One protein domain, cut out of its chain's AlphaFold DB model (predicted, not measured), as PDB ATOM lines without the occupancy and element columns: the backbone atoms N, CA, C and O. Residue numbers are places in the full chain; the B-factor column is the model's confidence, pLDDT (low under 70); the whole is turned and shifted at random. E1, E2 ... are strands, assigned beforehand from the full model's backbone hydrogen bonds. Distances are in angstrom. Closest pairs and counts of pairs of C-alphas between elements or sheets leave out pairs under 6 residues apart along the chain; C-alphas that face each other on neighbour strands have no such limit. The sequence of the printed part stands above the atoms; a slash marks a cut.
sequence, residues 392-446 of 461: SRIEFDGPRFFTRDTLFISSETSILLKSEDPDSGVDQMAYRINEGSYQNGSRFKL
ATOM      1  N   SER A 392     -42.115 101.705   0.499       90.19
ATOM      2  CA  SER A 392     -42.320 100.255   0.614       90.19
ATOM      3  C   SER A 392     -41.337  99.614   1.594       90.19
ATOM      4  O   SER A 392     -40.139  99.896   1.566       90.19
ATOM      5  N   ARG A 393     -41.825  98.709   2.450       89.56
ATOM      6  CA  ARG A 393     -41.018  97.910   3.388       89.56
ATOM      7  C   ARG A 393     -41.386  96.430   3.337       89.56
ATOM      8  O   ARG A 393     -42.537  96.069   3.098       89.56
ATOM      9  N   ILE A 394     -40.395  95.579   3.608       90.38
ATOM     10  CA  ILE A 394     -40.575  94.130   3.738       90.38
ATOM     11  C   ILE A 394     -40.574  93.743   5.217       90.38
ATOM     12  O   ILE A 394     -39.648  94.070   5.959       90.38
ATOM     13  N   GLU A 395     -41.577  92.977   5.624       90.69
ATOM     14  CA  GLU A 395     -41.653  92.308   6.915       90.69
ATOM     15  C   GLU A 395     -41.586  90.785   6.727       90.69
ATOM     16  O   GLU A 395     -42.171  90.224   5.803       90.69
ATOM     17  N   PHE A 396     -40.866  90.106   7.620       90.44
ATOM     18  CA  PHE A 396     -40.731  88.648   7.618       90.44
ATOM     19  C   PHE A 396     -41.409  88.066   8.853       90.44
ATOM     20  O   PHE A 396     -41.008  88.384   9.974       90.44
ATOM     21  N   ASP A 397     -42.382  87.192   8.636       90.06
ATOM     22  CA  ASP A 397     -43.196  86.544   9.660       90.06
ATOM     23  C   ASP A 397     -42.906  85.033   9.674       90.06
ATOM     24  O   ASP A 397     -43.240  84.312   8.730       90.06
ATOM     25  N   GLY A 398     -42.195  84.565  10.706       88.69
ATOM     26  CA  GLY A 398     -41.743  83.176  10.850       88.69
ATOM     27  C   GLY A 398     -40.232  83.018  11.104       88.69
ATOM     28  O   GLY A 398     -39.541  84.003  11.388       88.69
ATOM     29  N   PRO A 399     -39.699  81.781  11.026       86.56
ATOM     30  CA  PRO A 399     -38.301  81.480  11.335       86.56
ATOM     31  C   PRO A 399     -37.331  82.293  10.474       86.56
ATOM     32  O   PRO A 399     -37.375  82.241   9.243       86.56
ATOM     33  N   ARG A 400     -36.436  83.040  11.119       87.69
ATOM     34  CA  ARG A 400     -35.428  83.856  10.439       87.69
ATOM     35  C   ARG A 400     -34.142  83.914  11.246       87.69
ATOM     36  O   ARG A 400     -34.177  83.949  12.474       87.69
ATOM     37  N   PHE A 401     -33.019  83.943  10.545       85.56
ATOM     38  CA  PHE A 401     -31.694  84.030  11.138       85.56
ATOM     39  C   PHE A 401     -30.856  85.030  10.347       85.56
ATOM     40  O   PHE A 401     -30.682  84.882   9.141       85.56
ATOM     41  N   PHE A 402     -30.356  86.064  11.019       85.19
ATOM     42  CA  PHE A 402     -29.493  87.069  10.408       85.19
ATOM     43  C   PHE A 402     -28.064  86.858  10.898       85.19
ATOM     44  O   PHE A 402     -27.817  86.833  12.104       85.19
ATOM     45  N   THR A 403     -27.119  86.692   9.976       84.94
ATOM     46  CA  THR A 403     -25.698  86.583  10.314       84.94
ATOM     47  C   THR A 403     -24.854  87.319   9.288       84.94
ATOM     48  O   THR A 403     -25.106  87.225   8.085       84.94
ATOM     49  N   ARG A 404     -23.846  88.054   9.773       83.62
ATOM     50  CA  ARG A 404     -23.038  88.987   8.975       83.62
ATOM     51  C   ARG A 404     -23.948  89.959   8.211       83.62
ATOM     52  O   ARG A 404     -24.623  90.755   8.851       83.62
ATOM     53  N   ASP A 405     -24.016  89.814   6.891       82.12
ATOM     54  CA  ASP A 405     -24.764  90.676   5.975       82.12
ATOM     55  C   ASP A 405     -25.852  89.902   5.212       82.12
ATOM     56  O   ASP A 405     -26.228  90.280   4.104       82.12
ATOM     57  N   THR A 406     -26.307  88.760   5.741       81.56
ATOM     58  CA  THR A 406     -27.247  87.875   5.041       81.56
ATOM     59  C   THR A 406     -28.394  87.452   5.949       81.56
ATOM     60  O   THR A 406     -28.195  86.920   7.046       81.56
ATOM     61  N   LEU A 407     -29.615  87.667   5.457       83.56
ATOM     62  CA  LEU A 407     -30.843  87.179   6.071       83.56
ATOM     63  C   LEU A 407     -31.196  85.794   5.516       83.56
ATOM     64  O   LEU A 407     -31.430  85.643   4.320       83.56
ATOM     65  N   PHE A 408     -31.283  84.803   6.398       81.88
ATOM     66  CA  PHE A 408     -31.781  83.466   6.096       81.88
ATOM     67  C   PHE A 408     -33.225  83.336   6.573       81.88
ATOM     68  O   PHE A 408     -33.541  83.629   7.728       81.88
ATOM     69  N   ILE A 409     -34.092  82.858   5.686       84.50
ATOM     70  CA  ILE A 409     -35.501  82.564   5.957       84.50
ATOM     71  C   ILE A 409     -35.824  81.137   5.504       84.50
ATOM     72  O   ILE A 409     -35.139  80.581   4.646       84.50
ATOM     73  N   SER A 410     -36.843  80.526   6.103       84.38
ATOM     74  CA  SER A 410     -37.295  79.175   5.748       84.38
ATOM     75  C   SER A 410     -38.450  79.218   4.744       84.38
ATOM     76  O   SER A 410     -39.097  80.251   4.592       84.38
ATOM     77  N   SER A 411     -38.786  78.078   4.132       83.88
ATOM     78  CA  SER A 411     -40.014  77.950   3.327       83.88
ATOM     79  C   SER A 411     -41.297  78.179   4.139       83.88
ATOM     80  O   SER A 411     -42.360  78.386   3.562       83.88
ATOM     81  N   GLU A 412     -41.217  78.161   5.475       84.75
ATOM     82  CA  GLU A 412     -42.344  78.487   6.350       84.75
ATOM     83  C   GLU A 412     -42.500  79.988   6.618       84.75
ATOM     84  O   GLU A 412     -43.552  80.408   7.100       84.75
ATOM     85  N   THR A 413     -41.499  80.801   6.280       86.12
ATOM     86  CA  THR A 413     -41.486  82.242   6.548       86.12
ATOM     87  C   THR A 413     -42.336  82.985   5.518       86.12
ATOM     88  O   THR A 413     -42.060  82.940   4.321       86.12
ATOM     89  N   SER A 414     -43.367  83.690   5.983       89.44
ATOM     90  CA  SER A 414     -44.192  84.574   5.160       89.44
ATOM     91  C   SER A 414     -43.490  85.921   4.982       89.44
ATOM     92  O   SER A 414     -43.106  86.563   5.956       89.44
ATOM     93  N   ILE A 415     -43.359  86.368   3.738       90.38
ATOM     94  CA  ILE A 415     -42.887  87.700   3.364       90.38
ATOM     95  C   ILE A 415     -44.115  88.585   3.178       90.38
ATOM     96  O   ILE A 415     -45.039  88.212   2.455       90.38
ATOM     97  N   LEU A 416     -44.142  89.726   3.860       90.75
ATOM     98  CA  LEU A 416     -45.200  90.725   3.796       90.75
ATOM     99  C   LEU A 416     -44.614  92.037   3.271       90.75
ATOM    100  O   LEU A 416     -43.676  92.578   3.844       90.75
ATOM    101  N   LEU A 417     -45.186  92.551   2.195       90.88
ATOM    102  CA  LEU A 417     -44.911  93.865   1.642       90.88
ATOM    103  C   LEU A 417     -45.935  94.840   2.205       90.88
ATOM    104  O   LEU A 417     -47.142  94.586   2.157       90.88
ATOM    105  N   LYS A 418     -45.442  95.942   2.759       89.75
ATOM    106  CA  LYS A 418     -46.265  97.082   3.151       89.75
ATOM    107  C   LYS A 418     -45.797  98.290   2.368       89.75
ATOM    108  O   LYS A 418     -44.627  98.651   2.473       89.75
ATOM    109  N   SER A 419     -46.714  98.893   1.629       91.31
ATOM    110  CA  SER A 419     -46.510 100.167   0.957       91.31
ATOM    111  C   SER A 419     -47.462 101.180   1.567       91.31
ATOM    112  O   SER A 419     -48.628 100.868   1.804       91.31
ATOM    113  N   GLU A 420     -46.946 102.362   1.856       91.25
ATOM    114  CA  GLU A 420     -47.688 103.466   2.452       91.25
ATOM    115  C   GLU A 420     -47.327 104.732   1.676       91.25
ATOM    116  O   GLU A 420     -46.150 105.010   1.444       91.25
ATOM    117  N   ASP A 421     -48.349 105.477   1.279       92.69
ATOM    118  CA  ASP A 421     -48.235 106.831   0.763       92.69
ATOM    119  C   ASP A 421     -49.159 107.699   1.624       92.69
ATOM    120  O   ASP A 421     -50.328 107.327   1.802       92.69
ATOM    121  N   PRO A 422     -48.635 108.750   2.272       89.44
ATOM    122  CA  PRO A 422     -49.409 109.524   3.230       89.44
ATOM    123  C   PRO A 422     -50.477 110.412   2.578       89.44
ATOM    124  O   PRO A 422     -51.384 110.834   3.295       89.44
ATOM    125  N   ASP A 423     -50.387 110.681   1.271       92.06
ATOM    126  CA  ASP A 423     -51.195 111.684   0.582       92.06
ATOM    127  C   ASP A 423     -52.166 111.050  -0.421       92.06
ATOM    128  O   ASP A 423     -53.359 110.937  -0.125       92.06
ATOM    129  N   SER A 424     -51.697 110.639  -1.604       92.56
ATOM    130  CA  SER A 424     -52.563 110.056  -2.641       92.56
ATOM    131  C   SER A 424     -52.859 108.570  -2.419       92.56
ATOM    132  O   SER A 424     -53.806 108.029  -2.999       92.56
ATOM    133  N   GLY A 425     -52.109 107.916  -1.532       91.69
ATOM    134  CA  GLY A 425     -52.257 106.495  -1.255       91.69
ATOM    135  C   GLY A 425     -51.534 105.616  -2.280       91.69
ATOM    136  O   GLY A 425     -50.841 106.073  -3.186       91.69
ATOM    137  N   VAL A 426     -51.652 104.300  -2.113       91.00
ATOM    138  CA  VAL A 426     -50.969 103.329  -2.977       91.00
ATOM    139  C   VAL A 426     -51.971 102.717  -3.948       91.00
ATOM    140  O   VAL A 426     -52.856 101.976  -3.525       91.00
ATOM    141  N   ASP A 427     -51.797 102.985  -5.243       89.06
ATOM    142  CA  ASP A 427     -52.656 102.443  -6.307       89.06
ATOM    143  C   ASP A 427     -52.438 100.933  -6.516       89.06
ATOM    144  O   ASP A 427     -53.367 100.125  -6.459       89.06
ATOM    145  N   GLN A 428     -51.178 100.518  -6.686       88.94
ATOM    146  CA  GLN A 428     -50.819  99.120  -6.907       88.94
ATOM    147  C   GLN A 428     -49.556  98.723  -6.146       88.94
ATOM    148  O   GLN A 428     -48.596  99.481  -6.036       88.94
ATOM    149  N   MET A 429     -49.535  97.469  -5.688       88.31
ATOM    150  CA  MET A 429     -48.344  96.810  -5.165       88.31
ATOM    151  C   MET A 429     -48.122  95.471  -5.874       88.31
ATOM    152  O   MET A 429     -49.019  94.624  -5.946       88.31
ATOM    153  N   ALA A 430     -46.905  95.278  -6.377       89.50
ATOM    154  CA  ALA A 430     -46.478  94.059  -7.047       89.50
ATOM    155  C   ALA A 430     -45.050  93.686  -6.636       89.50
ATOM    156  O   ALA A 430     -44.253  94.532  -6.241       89.50
ATOM    157  N   TYR A 431     -44.715  92.406  -6.754       86.94
ATOM    158  CA  TYR A 431     -43.397  91.878  -6.421       86.94
ATOM    159  C   TYR A 431     -42.941  90.864  -7.449       86.94
ATOM    160  O   TYR A 431     -43.753  90.237  -8.112       86.94
ATOM    161  N   ARG A 432     -41.636  90.651  -7.569       87.31
ATOM    162  CA  ARG A 432     -41.092  89.541  -8.353       87.31
ATOM    163  C   ARG A 432     -40.012  88.837  -7.558       87.31
ATOM    164  O   ARG A 432     -39.296  89.470  -6.785       87.31
ATOM    165  N   ILE A 433     -39.908  87.532  -7.760       84.62
ATOM    166  CA  ILE A 433     -38.861  86.707  -7.166       84.62
ATOM    167  C   ILE A 433     -37.808  86.482  -8.249       84.62
ATOM    168  O   ILE A 433     -38.134  86.025  -9.346       84.62
ATOM    169  N   ASN A 434     -36.551  86.807  -7.944       81.00
ATOM    170  CA  ASN A 434     -35.436  86.741  -8.891       81.00
ATOM    171  C   ASN A 434     -35.757  87.516 -10.192       81.00
ATOM    172  O   ASN A 434     -36.243  88.647 -10.139       81.00
ATOM    173  N   GLU A 435     -35.506  86.921 -11.359       82.81
ATOM    174  CA  GLU A 435     -35.791  87.508 -12.680       82.81
ATOM    175  C   GLU A 435     -37.177  87.121 -13.234       82.81
ATOM    176  O   GLU A 435     -37.439  87.252 -14.429       82.81
ATOM    177  N   GLY A 436     -38.080  86.628 -12.380       83.25
ATOM    178  CA  GLY A 436     -39.433  86.249 -12.778       83.25
ATOM    179  C   GLY A 436     -40.341  87.437 -13.125       83.25
ATOM    180  O   GLY A 436     -39.991  88.611 -12.975       83.25
ATOM    181  N   SER A 437     -41.557  87.120 -13.570       87.62
ATOM    182  CA  SER A 437     -42.615  88.111 -13.792       87.62
ATOM    183  C   SER A 437     -43.112  88.711 -12.475       87.62
ATOM    184  O   SER A 437     -43.115  88.046 -11.438       87.62
ATOM    185  N   TYR A 438     -43.574  89.962 -12.532       88.94
ATOM    186  CA  TYR A 438     -44.255  90.596 -11.407       88.94
ATOM    187  C   TYR A 438     -45.567  89.876 -11.085       88.94
ATOM    188  O   TYR A 438     -46.345  89.527 -11.972       88.94
ATOM    189  N   GLN A 439     -45.800  89.673  -9.797       87.69
ATOM    190  CA  GLN A 439     -46.987  89.095  -9.202       87.69
ATOM    191  C   GLN A 439     -47.660  90.158  -8.339       87.69
ATOM    192  O   GLN A 439     -47.001  90.870  -7.581       87.69
ATOM    193  N   ASN A 440     -48.983  90.258  -8.446       89.06
ATOM    194  CA  ASN A 440     -49.770  91.151  -7.604       89.06
ATOM    195  C   ASN A 440     -49.976  90.527  -6.224       89.06
ATOM    196  O   ASN A 440     -50.254  89.332  -6.108       89.06
ATOM    197  N   GLY A 441     -49.894  91.350  -5.182       82.81
ATOM    198  CA  GLY A 441     -50.197  90.934  -3.817       82.81
ATOM    199  C   GLY A 441     -49.193  91.446  -2.794       82.81
ATOM    200  O   GLY A 441     -48.091  91.875  -3.118       82.81
ATOM    201  N   SER A 442     -49.604  91.383  -1.530       85.19
ATOM    202  CA  SER A 442     -48.832  91.880  -0.391       85.19
ATOM    203  C   SER A 442     -48.141  90.778   0.401       85.19
ATOM    204  O   SER A 442     -47.270  91.076   1.204       85.19
ATOM    205  N   ARG A 443     -48.512  89.504   0.227       88.62
ATOM    206  CA  ARG A 443     -48.010  88.408   1.063       88.62
ATOM    207  C   ARG A 443     -47.671  87.178   0.234       88.62
ATOM    208  O   ARG A 443     -48.499  86.724  -0.549       88.62
ATOM    209  N   PHE A 444     -46.485  86.612   0.450       89.00
ATOM    210  CA  PHE A 444     -46.016  85.413  -0.250       89.00
ATOM    211  C   PHE A 444     -45.018  84.596   0.584       89.00
ATOM    212  O   PHE A 444     -44.573  85.030   1.644       89.00
ATOM    213  N   LYS A 445     -44.681  83.385   0.126       85.94
ATOM    214  CA  LYS A 445     -43.629  82.516   0.685       85.94
ATOM    215  C   LYS A 445     -42.675  82.109  -0.442       85.94
ATOM    216  O   LYS A 445     -43.101  82.031  -1.591       85.94
ATOM    217  N   LEU A 446     -41.414  81.828  -0.117       83.38
ATOM    218  CA  LEU A 446     -40.452  81.260  -1.071       83.38
ATOM    219  C   LEU A 446     -40.538  79.726  -1.058       83.38
ATOM    220  O   LEU A 446     -40.606  79.130   0.023       83.38
TER     221      LEU A 446
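What this domain is: This is residues 392 to 446 of the 461 residues of an uncharacterized protein of Geofilum rubicundum JCM 15548 (UniProt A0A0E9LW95). A small sheet of three strands, E1, E4 and E5, runs on at one end into a two-stranded hairpin, E2 and E3, that turns away from it and whose tip, residues 402 to 407, sticks out. From the other end of E4 a long loop without named elements, residues 421 to 442, reaches out and folds back to E5. The printed part has 55 residues with five named strands, E1 to E5 along the chain, and no named helix; the class is all strand, though only 24 of the 55 residues are in named elements. The three-stranded sheet has the order E1, E4, E5 and is antiparallel, as is the pair E2 and E3. The whole is loose, with a radius of gyration of the C-alphas of 13.0 A, and only just elongated, spanning 38 by 25 by 19 A.

How they stand to each other: E1, residues 392 to 397, is an edge strand and the antiparallel neighbour of E4, residues 414 to 420, with 153 degrees between their directions. The C-alphas of Ser 392 and Ser 419 face each other at 4.2 A, and N 395 and O 416 are within hydrogen-bond range at 2.8 A. E1 and E2, residues 400 to 403, meet only through their link. E2 forms a hairpin with E3, residues 406 to 409, antiparallel at 162 degrees; N 408 and O 401 are 2.8 A apart. E1 and E3 are only just apart, their closest C-alphas being 8.2 A from each other, and E2 is apart from E4. The inner strand E4 forms a hairpin with the other edge strand, E5, residues 443 to 445, antiparallel at 153 degrees; N 415 and O 444 are 2.8 A apart. Between them, residues 430 to 431 pair with residues 439 to 440, antiparallel.

Where its parts are: E1 begins at C-alpha 392, (-42.320, 100.255, 0.614), and measures 16.4 A from first to last C-alpha. E2 measures 10.1 A and ends at C-alpha 403, (-25.698, 86.583, 10.314); E3 measures 9.9 A. E4, the longest strand by residues, measures 19.4 A. E5 measures 7.4 A and ends at C-alpha 445, (-43.629, 82.516, 0.685).

The domain as a whole: The two C-alphas farthest apart, those of Arg 404 and Ser 424, are 38.1 A from each other. The printed part has no cut. The links from E1 to E2, E2 to E3 and E3 to E4 are tight, and the link from E4 to E5, with 22 residues, is long. The mean pLDDT of the printed part of this model is 87.4, and no printed residue is under 70.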